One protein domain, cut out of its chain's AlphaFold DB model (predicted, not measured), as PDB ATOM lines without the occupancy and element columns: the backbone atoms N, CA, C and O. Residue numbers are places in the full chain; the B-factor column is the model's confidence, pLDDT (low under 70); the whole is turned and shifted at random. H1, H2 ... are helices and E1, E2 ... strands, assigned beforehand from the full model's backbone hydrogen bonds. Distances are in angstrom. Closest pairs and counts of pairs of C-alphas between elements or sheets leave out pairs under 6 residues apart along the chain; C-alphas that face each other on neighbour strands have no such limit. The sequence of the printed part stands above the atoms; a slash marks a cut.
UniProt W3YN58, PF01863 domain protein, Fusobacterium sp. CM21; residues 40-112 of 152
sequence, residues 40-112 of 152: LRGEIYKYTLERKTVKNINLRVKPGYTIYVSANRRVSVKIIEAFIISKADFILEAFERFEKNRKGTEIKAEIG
ATOM      1  N   LEU A  40      48.173 -17.345 -16.722       94.56
ATOM      2  CA  LEU A  40      48.468 -17.271 -18.155       94.56
ATOM      3  C   LEU A  40      48.652 -15.805 -18.546       94.56
ATOM      4  O   LEU A  40      47.765 -14.991 -18.318       94.56
ATOM      5  N   ARG A  41      49.818 -15.462 -19.112       90.69
ATOM      6  CA  ARG A  41      50.171 -14.091 -19.536       90.69
ATOM      7  C   ARG A  41      49.886 -12.996 -18.485       90.69
ATOM      8  O   ARG A  41      49.539 -11.878 -18.828       90.69
ATOM      9  N   GLY A  42      50.062 -13.320 -17.202       90.62
ATOM     10  CA  GLY A  42      49.875 -12.386 -16.082       90.62
ATOM     11  C   GLY A  42      48.520 -12.491 -15.378       90.62
ATOM     12  O   GLY A  42      48.468 -12.247 -14.170       90.62
ATOM     13  N   GLU A  43      47.495 -12.987 -16.070       92.88
ATOM     14  CA  GLU A  43      46.120 -13.131 -15.578       92.88
ATOM     15  C   GLU A  43      45.855 -14.516 -14.972       92.88
ATOM     16  O   GLU A  43      46.508 -15.503 -15.328       92.88
ATOM     17  N   ILE A  44      44.896 -14.602 -14.044       93.81
ATOM     18  CA  ILE A  44      44.515 -15.854 -13.374       93.81
ATOM     19  C   ILE A  44      43.264 -16.436 -14.032       93.81
ATOM     20  O   ILE A  44      42.221 -15.790 -14.104       93.81
ATOM     21  N   TYR A  45      43.354 -17.698 -14.443       93.88
ATOM     22  CA  TYR A  45      42.245 -18.463 -15.002       93.88
ATOM     23  C   TYR A  45      41.961 -19.701 -14.163       93.88
ATOM     24  O   TYR A  45      42.864 -20.310 -13.584       93.88
ATOM     25  N   LYS A  46      40.695 -20.118 -14.150       94.19
ATOM     26  CA  LYS A  46      40.275 -21.384 -13.546       94.19
ATOM     27  C   LYS A  46      40.292 -22.494 -14.584       94.19
ATOM     28  O   LYS A  46      39.863 -22.311 -15.725       94.19
ATOM     29  N   TYR A  47      40.732 -23.673 -14.166       96.00
ATOM     30  CA  TYR A  47      40.601 -24.885 -14.956       96.00
ATOM     31  C   TYR A  47      40.077 -26.042 -14.118       96.00
ATOM     32  O   TYR A  47      40.340 -26.157 -12.921       96.00
ATOM     33  N   THR A  48      39.327 -26.918 -14.771       95.88
ATOM     34  CA  THR A  48      38.842 -28.163 -14.190       95.88
ATOM     35  C   THR A  48      39.761 -29.301 -14.607       95.88
ATOM     36  O   THR A  48      39.915 -29.568 -15.798       95.88
ATOM     37  N   LEU A  49      40.348 -29.991 -13.635       96.00
ATOM     38  CA  LEU A  49      41.164 -31.179 -13.822       96.00
ATOM     39  C   LEU A  49      40.350 -32.437 -13.526       96.00
ATOM     40  O   LEU A  49      39.895 -32.661 -12.410       96.00
ATOM     41  N   GLU A  50      40.236 -33.307 -14.518       95.38
ATOM     42  CA  GLU A  50      39.601 -34.611 -14.391       95.38
ATOM     43  C   GLU A  50      40.641 -35.727 -14.563       95.38
ATOM     44  O   GLU A  50      41.372 -35.790 -15.560       95.38
ATOM     45  N   ARG A  51      40.723 -36.645 -13.597       93.56
ATOM     46  CA  ARG A  51      41.628 -37.795 -13.686       93.56
ATOM     47  C   ARG A  51      40.968 -38.927 -14.470       93.56
ATOM     48  O   ARG A  51      40.001 -39.522 -14.012       93.56
ATOM     49  N   LYS A  52      41.516 -39.247 -15.646       90.44
ATOM     50  CA  LYS A  52      41.007 -40.291 -16.558       90.44
ATOM     51  C   LYS A  52      42.107 -41.259 -16.973       90.44
ATOM     52  O   LYS A  52      43.282 -40.915 -16.957       90.44
ATOM     53  N   THR A  53      41.747 -42.458 -17.420       91.75
ATOM     54  CA  THR A  53      42.676 -43.453 -17.990       91.75
ATOM     55  C   THR A  53      43.067 -43.119 -19.438       91.75
ATOM     56  O   THR A  53      42.993 -43.947 -20.338       91.75
ATOM     57  N   VAL A  54      43.499 -41.879 -19.674       91.62
ATOM     58  CA  VAL A  54      43.950 -41.383 -20.984       91.62
ATOM     59  C   VAL A  54      45.463 -41.535 -21.138       91.62
ATOM     60  O   VAL A  54      46.197 -41.544 -20.146       91.62
ATOM     61  N   LYS A  55      45.930 -41.667 -22.386       93.38
ATOM     62  CA  LYS A  55      47.366 -41.721 -22.712       93.38
ATOM     63  C   LYS A  55      48.013 -40.331 -22.694       93.38
ATOM     64  O   LYS A  55      49.130 -40.195 -22.213       93.38
ATOM     65  N   ASN A  56      47.278 -39.314 -23.150       96.31
ATOM     66  CA  ASN A  56      47.744 -37.932 -23.286       96.31
ATOM     67  C   ASN A  56      47.021 -36.996 -22.311       96.31
ATOM     68  O   ASN A  56      45.932 -37.313 -21.826       96.31
ATOM     69  N   ILE A  57      47.605 -35.824 -22.063       97.38
ATOM     70  CA  ILE A  57      46.899 -34.707 -21.429       97.38
ATOM     71  C   ILE A  57      46.005 -34.078 -22.498       97.38
ATOM     72  O   ILE A  57      46.501 -33.613 -23.522       97.38
ATOM     73  N   ASN A  58      44.694 -34.072 -22.279       97.50
ATOM     74  CA  ASN A  58      43.754 -33.431 -23.197       97.50
ATOM     75  C   ASN A  58      43.299 -32.100 -22.612       97.50
ATOM     76  O   ASN A  58      42.950 -32.053 -21.433       97.50
ATOM     77  N   LEU A  59      43.214 -31.068 -23.449       97.31
ATOM     78  CA  LEU A  59      42.717 -29.743 -23.089       97.31
ATOM     79  C   LEU A  59      41.538 -29.361 -23.986       97.31
ATOM     80  O   LEU A  59      41.561 -29.595 -25.194       97.31
ATOM     81  N   ARG A  60      40.498 -28.781 -23.389       96.06
ATOM     82  CA  ARG A  60      39.341 -28.213 -24.084       96.06
ATOM     83  C   ARG A  60      39.048 -26.830 -23.523       96.06
ATOM     84  O   ARG A  60      38.984 -26.666 -22.308       96.06
ATOM     85  N   VAL A  61      38.816 -25.870 -24.408       95.00
ATOM     86  CA  VAL A  61      38.425 -24.502 -24.049       95.00
ATOM     87  C   VAL A  61      36.951 -24.330 -24.394       95.00
ATOM     88  O   VAL A  61      36.543 -24.641 -25.515       95.00
ATOM     89  N   LYS A  62      36.147 -23.889 -23.427       88.75
ATOM     90  CA  LYS A  62      34.721 -23.598 -23.613       88.75
ATOM     91  C   LYS A  62      34.457 -22.088 -23.507       88.75
ATOM     92  O   LYS A  62      35.265 -21.382 -22.898       88.75
ATOM     93  N   PRO A  63      33.326 -21.598 -24.051       82.44
ATOM     94  CA  PRO A  63      32.840 -20.247 -23.769       82.44
ATOM     95  C   PRO A  63      32.732 -19.981 -22.258       82.44
ATOM     96  O   PRO A  63      32.540 -20.918 -21.481       82.44
ATOM     97  N   GLY A  64      32.847 -18.716 -21.842       78.56
ATOM     98  CA  GLY A  64      32.812 -18.337 -20.423       78.56
ATOM     99  C   GLY A  64      34.114 -18.642 -19.673       78.56
ATOM    100  O   GLY A  64      34.075 -19.108 -18.538       78.56
ATOM    101  N   TYR A  65      35.264 -18.440 -20.322       81.62
ATOM    102  CA  TYR A  65      36.605 -18.565 -19.727       81.62
ATOM    103  C   TYR A  65      36.920 -19.913 -19.062       81.62
ATOM    104  O   TYR A  65      37.752 -19.998 -18.160       81.62
ATOM    105  N   THR A  66      36.264 -20.993 -19.494       86.62
ATOM    106  CA  THR A  66      36.388 -22.288 -18.822       86.62
ATOM    107  C   THR A  66      37.360 -23.210 -19.553       86.62
ATOM    108  O   THR A  66      37.152 -23.568 -20.718       86.62
ATOM    109  N   ILE A  67      38.398 -23.653 -18.842       96.31
ATOM    110  CA  ILE A  67      39.397 -24.609 -19.331       96.31
ATOM    111  C   ILE A  67      39.129 -25.975 -18.695       96.31
ATOM    112  O   ILE A  67      39.059 -26.104 -17.476       96.31
ATOM    113  N   TYR A  68      39.012 -27.019 -19.510       97.06
ATOM    114  CA  TYR A  68      38.886 -28.402 -19.050       97.06
ATOM    115  C   TYR A  68      40.116 -29.195 -19.435       97.06
ATOM    116  O   TYR A  68      40.517 -29.212 -20.600       97.06
ATOM    117  N   VAL A  69      40.667 -29.915 -18.468       97.56
ATOM    118  CA  VAL A  69      41.831 -30.764 -18.656       97.56
ATOM    119  C   VAL A  69      41.519 -32.162 -18.164       97.56
ATOM    120  O   VAL A  69      41.048 -32.347 -17.046       97.56
ATOM    121  N   SER A  70      41.814 -33.162 -18.991       96.44
ATOM    122  CA  SER A  70      41.823 -34.555 -18.547       96.44
ATOM    123  C   SER A  70      43.227 -35.118 -18.643       96.44
ATOM    124  O   SER A  70      43.912 -34.926 -19.647       96.44
ATOM    125  N   ALA A  71      43.661 -35.803 -17.594       96.00
ATOM    126  CA  ALA A  71      45.004 -36.357 -17.529       96.00
ATOM    127  C   ALA A  71      45.021 -37.679 -16.770       96.00
ATOM    128  O   ALA A  71      44.205 -37.925 -15.877       96.00
ATOM    129  N   ASN A  72      46.005 -38.517 -17.091       95.12
ATOM    130  CA  ASN A  72      46.253 -39.733 -16.334       95.12
ATOM    131  C   ASN A  72      46.593 -39.407 -14.873       95.12
ATOM    132  O   ASN A  72      47.291 -38.432 -14.596       95.12
ATOM    133  N   ARG A  73      46.148 -40.244 -13.927       91.62
ATOM    134  CA  ARG A  73      46.452 -40.087 -12.491       91.62
ATOM    135  C   ARG A  73      47.955 -40.119 -12.194       91.62
ATOM    136  O   ARG A  73      48.378 -39.562 -11.191       91.62
ATOM    137  N   ARG A  74      48.753 -40.734 -13.073       93.19
ATOM    138  CA  ARG A  74      50.222 -40.775 -12.972       93.19
ATOM    139  C   ARG A  74      50.912 -39.467 -13.373       93.19
ATOM    140  O   ARG A  74      52.064 -39.269 -13.010       93.19
ATOM    141  N   VAL A  75      50.242 -38.585 -14.115       95.56
ATOM    142  CA  VAL A  75      50.830 -37.306 -14.538       95.56
ATOM    143  C   VAL A  75      50.725 -36.311 -13.389       95.56
ATOM    144  O   VAL A  75      49.634 -36.068 -12.867       95.56
ATOM    145  N   SER A  76      51.844 -35.717 -12.983       96.75
ATOM    146  CA  SER A  76      51.831 -34.722 -11.913       96.75
ATOM    147  C   SER A  76      51.099 -33.453 -12.347       96.75
ATOM    148  O   SER A  76      51.049 -33.095 -13.525       96.75
ATOM    149  N   VAL A  77      50.542 -32.745 -11.369       96.44
ATOM    150  CA  VAL A  77      49.922 -31.437 -11.593       96.44
ATOM    151  C   VAL A  77      50.890 -30.458 -12.262       96.44
ATOM    152  O   VAL A  77      50.507 -29.790 -13.210       96.44
ATOM    153  N   LYS A  78      52.156 -30.423 -11.829       97.69
ATOM    154  CA  LYS A  78      53.172 -29.526 -12.395       97.69
ATOM    155  C   LYS A  78      53.357 -29.734 -13.904       97.69
ATOM    156  O   LYS A  78      53.486 -28.768 -14.646       97.69
ATOM    157  N   ILE A  79      53.340 -30.988 -14.361       97.94
ATOM    158  CA  ILE A  79      53.427 -31.315 -15.793       97.94
ATOM    159  C   ILE A  79      52.156 -30.868 -16.525       97.94
ATOM    160  O   ILE A  79      52.236 -30.340 -17.630       97.94
ATOM    161  N   ILE A  80      50.988 -31.045 -15.904       98.06
ATOM    162  CA  ILE A  80      49.713 -30.574 -16.456       98.06
ATOM    163  C   ILE A  80      49.722 -29.052 -16.620       98.06
ATOM    164  O   ILE A  80      49.369 -28.556 -17.683       98.06
ATOM    165  N   GLU A  81      50.160 -28.314 -15.609       97.81
ATOM    166  CA  GLU A  81      50.220 -26.853 -15.657       97.81
ATOM    167  C   GLU A  81      51.238 -26.358 -16.680       97.81
ATOM    168  O   GLU A  81      50.917 -25.463 -17.455       97.81
ATOM    169  N   ALA A  82      52.411 -26.992 -16.774       98.25
ATOM    170  CA  ALA A  82      53.375 -26.696 -17.833       98.25
ATOM    171  C   ALA A  82      52.773 -26.911 -19.234       98.25
ATOM    172  O   ALA A  82      52.970 -26.090 -20.130       98.25
ATOM    173  N   PHE A  83      51.981 -27.974 -19.415       98.25
ATOM    174  CA  PHE A  83      51.255 -28.210 -20.661       98.25
ATOM    175  C   PHE A  83      50.216 -27.113 -20.940       98.25
ATOM    176  O   PHE A  83      50.188 -26.587 -22.053       98.25
ATOM    177  N   ILE A  84      49.405 -26.715 -19.953       97.94
ATOM    178  CA  ILE A  84      48.430 -25.621 -20.117       97.94
ATOM    179  C   ILE A  84      49.148 -24.312 -20.489       97.94
ATOM    180  O   ILE A  84      48.734 -23.646 -21.433       97.94
ATOM    181  N   ILE A  85      50.251 -23.978 -19.809       97.88
ATOM    182  CA  ILE A  85      51.058 -22.777 -20.084       97.88
ATOM    183  C   ILE A  85      51.603 -22.801 -21.513       97.88
ATOM    184  O   ILE A  85      51.484 -21.809 -22.225       97.88
ATOM    185  N   SER A  86      52.112 -23.943 -21.988       97.75
ATOM    186  CA  SER A  86      52.564 -24.082 -23.384       97.75
ATOM    187  C   SER A  86      51.446 -23.930 -24.428       97.75
ATOM    188  O   SER A  86      51.723 -23.829 -25.621       97.75
ATOM    189  N   LYS A  87      50.178 -23.932 -23.997       97.62
ATOM    190  CA  LYS A  87      48.989 -23.703 -24.829       97.62
ATOM    191  C   LYS A  87      48.306 -22.365 -24.538       97.62
ATOM    192  O   LYS A  87      47.184 -22.174 -24.998       97.62
ATOM    193  N   ALA A  88      48.961 -21.446 -23.823       96.50
ATOM    194  CA  ALA A  88      48.387 -20.155 -23.446       96.50
ATOM    195  C   ALA A  88      47.798 -19.398 -24.647       96.50
ATOM    196  O   ALA A  88      46.652 -18.968 -24.586       96.50
ATOM    197  N   ASP A  89      48.528 -19.318 -25.756       96.25
ATOM    198  CA  ASP A  89      48.115 -18.529 -26.926       96.25
ATOM    199  C   ASP A  89      46.845 -19.091 -27.557       96.25
ATOM    200  O   ASP A  89      45.863 -18.378 -27.732       96.25
ATOM    201  N   PHE A  90      46.807 -20.411 -27.746       96.38
ATOM    202  CA  PHE A  90      45.617 -21.121 -28.208       96.38
ATOM    203  C   PHE A  90      44.399 -20.896 -27.296       96.38
ATOM    204  O   PHE A  90      43.271 -20.769 -27.774       96.38
ATOM    205  N   ILE A  91      44.609 -20.880 -25.976       96.38
ATOM    206  CA  ILE A  91      43.534 -20.672 -25.000       96.38
ATOM    207  C   ILE A  91      42.980 -19.250 -25.114       96.38
ATOM    208  O   ILE A  91      41.764 -19.071 -25.178       96.38
ATOM    209  N   LEU A  92      43.864 -18.254 -25.164       94.44
ATOM    210  CA  LEU A  92      43.488 -16.845 -25.210       94.44
ATOM    211  C   LEU A  92      42.818 -16.483 -26.539       94.44
ATOM    212  O   LEU A  92      41.748 -15.879 -26.530       94.44
ATOM    213  N   GLU A  93      43.348 -16.960 -27.667       94.88
ATOM    214  CA  GLU A  93      42.709 -16.813 -28.982       94.88
ATOM    215  C   GLU A  93      41.307 -17.436 -29.014       94.88
ATOM    216  O   GLU A  93      40.371 -16.884 -29.601       94.88
ATOM    217  N   ALA A  94      41.127 -18.596 -28.371       94.75
ATOM    218  CA  ALA A  94      39.816 -19.224 -28.273       94.75
ATOM    219  C   ALA A  94      38.835 -18.365 -27.461       94.75
ATOM    220  O   ALA A  94      37.686 -18.219 -27.884       94.75
ATOM    221  N   PHE A  95      39.269 -17.773 -26.344       93.69
ATOM    222  CA  PHE A  95      38.441 -16.850 -25.563       93.69
ATOM    223  C   PHE A  95      38.055 -15.604 -26.355       93.69
ATOM    224  O   PHE A  95      36.869 -15.286 -26.426       93.69
ATOM    225  N   GLU A  96      39.007 -14.961 -27.031       91.88
ATOM    226  CA  GLU A  96      38.715 -13.806 -27.886       91.88
ATOM    227  C   GLU A  96      37.701 -14.141 -28.983       91.88
ATOM    228  O   GLU A  96      36.778 -13.367 -29.252       91.88
ATOM    229  N   ARG A  97      37.834 -15.318 -29.608       90.31
ATOM    230  CA  ARG A  97      36.878 -15.787 -30.614       90.31
ATOM    231  C   ARG A  97      35.480 -15.966 -30.021       90.31
ATOM    232  O   ARG A  97      34.500 -15.594 -30.664       90.31
ATOM    233  N   PHE A  98      35.367 -16.530 -28.818       88.81
ATOM    234  CA  PHE A  98      34.073 -16.696 -28.154       88.81
ATOM    235  C   PHE A  98      33.428 -15.349 -27.802       88.81
ATOM    236  O   PHE A  98      32.238 -15.181 -28.054       88.81
ATOM    237  N   GLU A  99      34.204 -14.381 -27.314       86.94
ATOM    238  CA  GLU A  99      33.716 -13.030 -27.008       86.94
ATOM    239  C   GLU A  99      33.233 -12.286 -28.261       86.94
ATOM    240  O   GLU A  99      32.148 -11.704 -28.263       86.94
ATOM    241  N   LYS A 100      33.989 -12.356 -29.365       86.12
ATOM    242  CA  LYS A 100      33.578 -11.767 -30.652       86.12
ATOM    243  C   LYS A 100      32.263 -12.368 -31.153       86.12
ATOM    244  O   LYS A 100      31.371 -11.632 -31.572       86.12
ATOM    245  N   ASN A 101      32.119 -13.690 -31.063       82.19
ATOM    246  CA  ASN A 101      30.900 -14.380 -31.483       82.19
ATOM    247  C   ASN A 101      29.698 -14.025 -30.599       82.19
ATOM    248  O   ASN A 101      28.591 -13.868 -31.115       82.19
ATOM    249  N   ARG A 102      29.908 -13.879 -29.286       78.88
ATOM    250  CA  ARG A 102      28.865 -13.456 -28.347       78.88
ATOM    251  C   ARG A 102      28.359 -12.055 -28.690       78.88
ATOM    252  O   ARG A 102      27.172 -11.910 -28.964       78.88
ATOM    253  N   LYS A 103      29.263 -11.075 -28.799       73.44
ATOM    254  CA  LYS A 103      28.917  -9.691 -29.167       73.44
ATOM    255  C   LYS A 103      28.215  -9.615 -30.522       73.44
ATOM    256  O   LYS A 103      27.199  -8.948 -30.656       73.44
ATOM    257  N   GLY A 104      28.708 -10.348 -31.522       68.75
ATOM    258  CA  GLY A 104      28.073 -10.401 -32.841       68.75
ATOM    259  C   GLY A 104      26.674 -11.028 -32.833       68.75
ATOM    260  O   GLY A 104      25.858 -10.688 -33.684       68.75
ATOM    261  N   THR A 105      26.385 -11.927 -31.888       65.38
ATOM    262  CA  THR A 105      25.053 -12.530 -31.725       65.38
ATOM    263  C   THR A 105      24.108 -11.598 -30.970       65.38
ATOM    264  O   THR A 105      22.968 -11.445 -31.392       65.38
ATOM    265  N   GLU A 106      24.580 -10.944 -29.904       65.56
ATOM    266  CA  GLU A 106      23.811  -9.953 -29.133       65.56
ATOM    267  C   GLU A 106      23.385  -8.776 -30.027       65.56
ATOM    268  O   GLU A 106      22.197  -8.481 -30.121       65.56
ATOM    269  N   ILE A 107      24.312  -8.222 -30.816       60.59
ATOM    270  CA  ILE A 107      24.016  -7.156 -31.791       60.59
ATOM    271  C   ILE A 107      22.956  -7.602 -32.815       60.59
ATOM    272  O   ILE A 107      22.056  -6.841 -33.158       60.59
ATOM    273  N   LYS A 108      23.020  -8.844 -33.309       59.22
ATOM    274  CA  LYS A 108      22.016  -9.369 -34.256       59.22
ATOM    275  C   LYS A 108      20.650  -9.596 -33.611       59.22
ATOM    276  O   LYS A 108      19.638  -9.444 -34.286       59.22
ATOM    277  N   ALA A 109      20.615  -9.982 -32.338       59.03
ATOM    278  CA  ALA A 109      19.368 -10.177 -31.608       59.03
ATOM    279  C   ALA A 109      18.636  -8.845 -31.369       59.03
ATOM    280  O   ALA A 109      17.411  -8.814 -31.446       59.03
ATOM    281  N   GLU A 110      19.374  -7.754 -31.144       57.97
ATOM    282  CA  GLU A 110      18.813  -6.409 -30.947       57.97
ATOM    283  C   GLU A 110      18.255  -5.786 -32.235       57.97
ATOM    284  O   GLU A 110      17.267  -5.058 -32.187       57.97
ATOM    285  N   ILE A 111      18.855  -6.082 -33.392       60.00
ATOM    286  CA  ILE A 111      18.460  -5.484 -34.681       60.00
ATOM    287  C   ILE A 111      17.265  -6.226 -35.320       60.00
ATOM    288  O   ILE A 111      16.593  -5.692 -36.204       60.00
ATOM    289  N   GLY A 112      16.944  -7.433 -34.839       64.56
ATOM    290  CA  GLY A 112      15.917  -8.286 -35.433       64.56
ATOM    291  C   GLY A 112      16.306  -8.785 -36.830       64.56
ATOM    292  O   GLY A 112      17.352  -8.437 -37.374       64.56
TER     293      GLY A 112
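What this domain is: This is residues 40 to 112 of the 152 residues of the protein "PF01863 domain protein" of Fusobacterium sp. CM21 (UniProt W3YN58). A small, twisted sheet of three strands has two helices over one face and no named helix over its other face. The short helix H1 crosses slantwise over strand E3, and the long helix H2 begins over strand E2 and runs on past the sheet as an arm whose residues 103 to 112 stick out. The printed part has 73 residues with three named strands and then two named helices, E1 E2 E3 H1 H2 along the chain; the sheet's order is E1 E3 E2, mixed, and the class is mixed, helices and strands. The whole is loose, with a radius of gyration of the C-alphas of 15.2 A, and only just elongated, spanning 52 by 27 by 15 A.

How they stand to each other: E1, residues 43 to 51, is an edge strand and the parallel neighbour of E3, residues 66 to 71, at 39 degrees; N 48 and O 67 are within hydrogen-bond range at 2.8 A, as are N 69 and O 48 at 2.8 A. E2, residues 58 to 62, is the other edge strand and forms a hairpin with E3, antiparallel at 166 degrees, with N 60 and O 68 2.8 A apart and N 58 and O 70 2.9 A apart. The sheet is only just strongly twisted, its C-alphas lying up to 4.5 A off their best plane. H1, residues 77 to 86, and H2, residues 88 to 111, are on the same face of this sheet, which gives two layers, helices on one face of a sheet. H1 has a height over the sheet of 10.0 A and lies over E3, slantwise to the strands at 51 degrees to E3 on the local plane; 6 of its C-alphas fall on E3 and 2 on E2, only just too few for it to lie over E2 as well. The closest C-alphas of H1 and E3 are those of Ile 80 and Ala 71, 7.5 A apart. H2 has a height over the sheet of 7.5 A, on a local plane fitted to just 6 C-alphas, and lies over E2, along the strands at 18 degrees to E2 on the local plane. Its closest C-alphas to E2 are those of Ile 91 and Val 61, 6.5 A apart. H1 and H2 meet only through their link. In both helices every O i to N i+4 pair is within hydrogen-bond range.

Where its parts are: E1 begins at C-alpha 43, (46.120, -13.131, -15.578), and is 25.1 A long. E2 is 13.4 A and E3 16.5 A from first to last C-alpha. H1 is 14.1 A long, beginning at C-alpha 77, (49.922, -31.437, -11.593). H2 is 35.2 A long and ends at C-alpha 111, (18.460, -5.484, -34.681).

The domain as a whole: The two C-alphas farthest apart are those of Arg 74 and Gly 112, 52.3 A. Without residues 103 to 112, which stand free, the body spans 37 by 22 by 15 A. The printed part has no cut; the link from E1 to E2 is short, and the other three are tight. The mean pLDDT of the printed part is 89.4, and residues 104 to 112 are under 70.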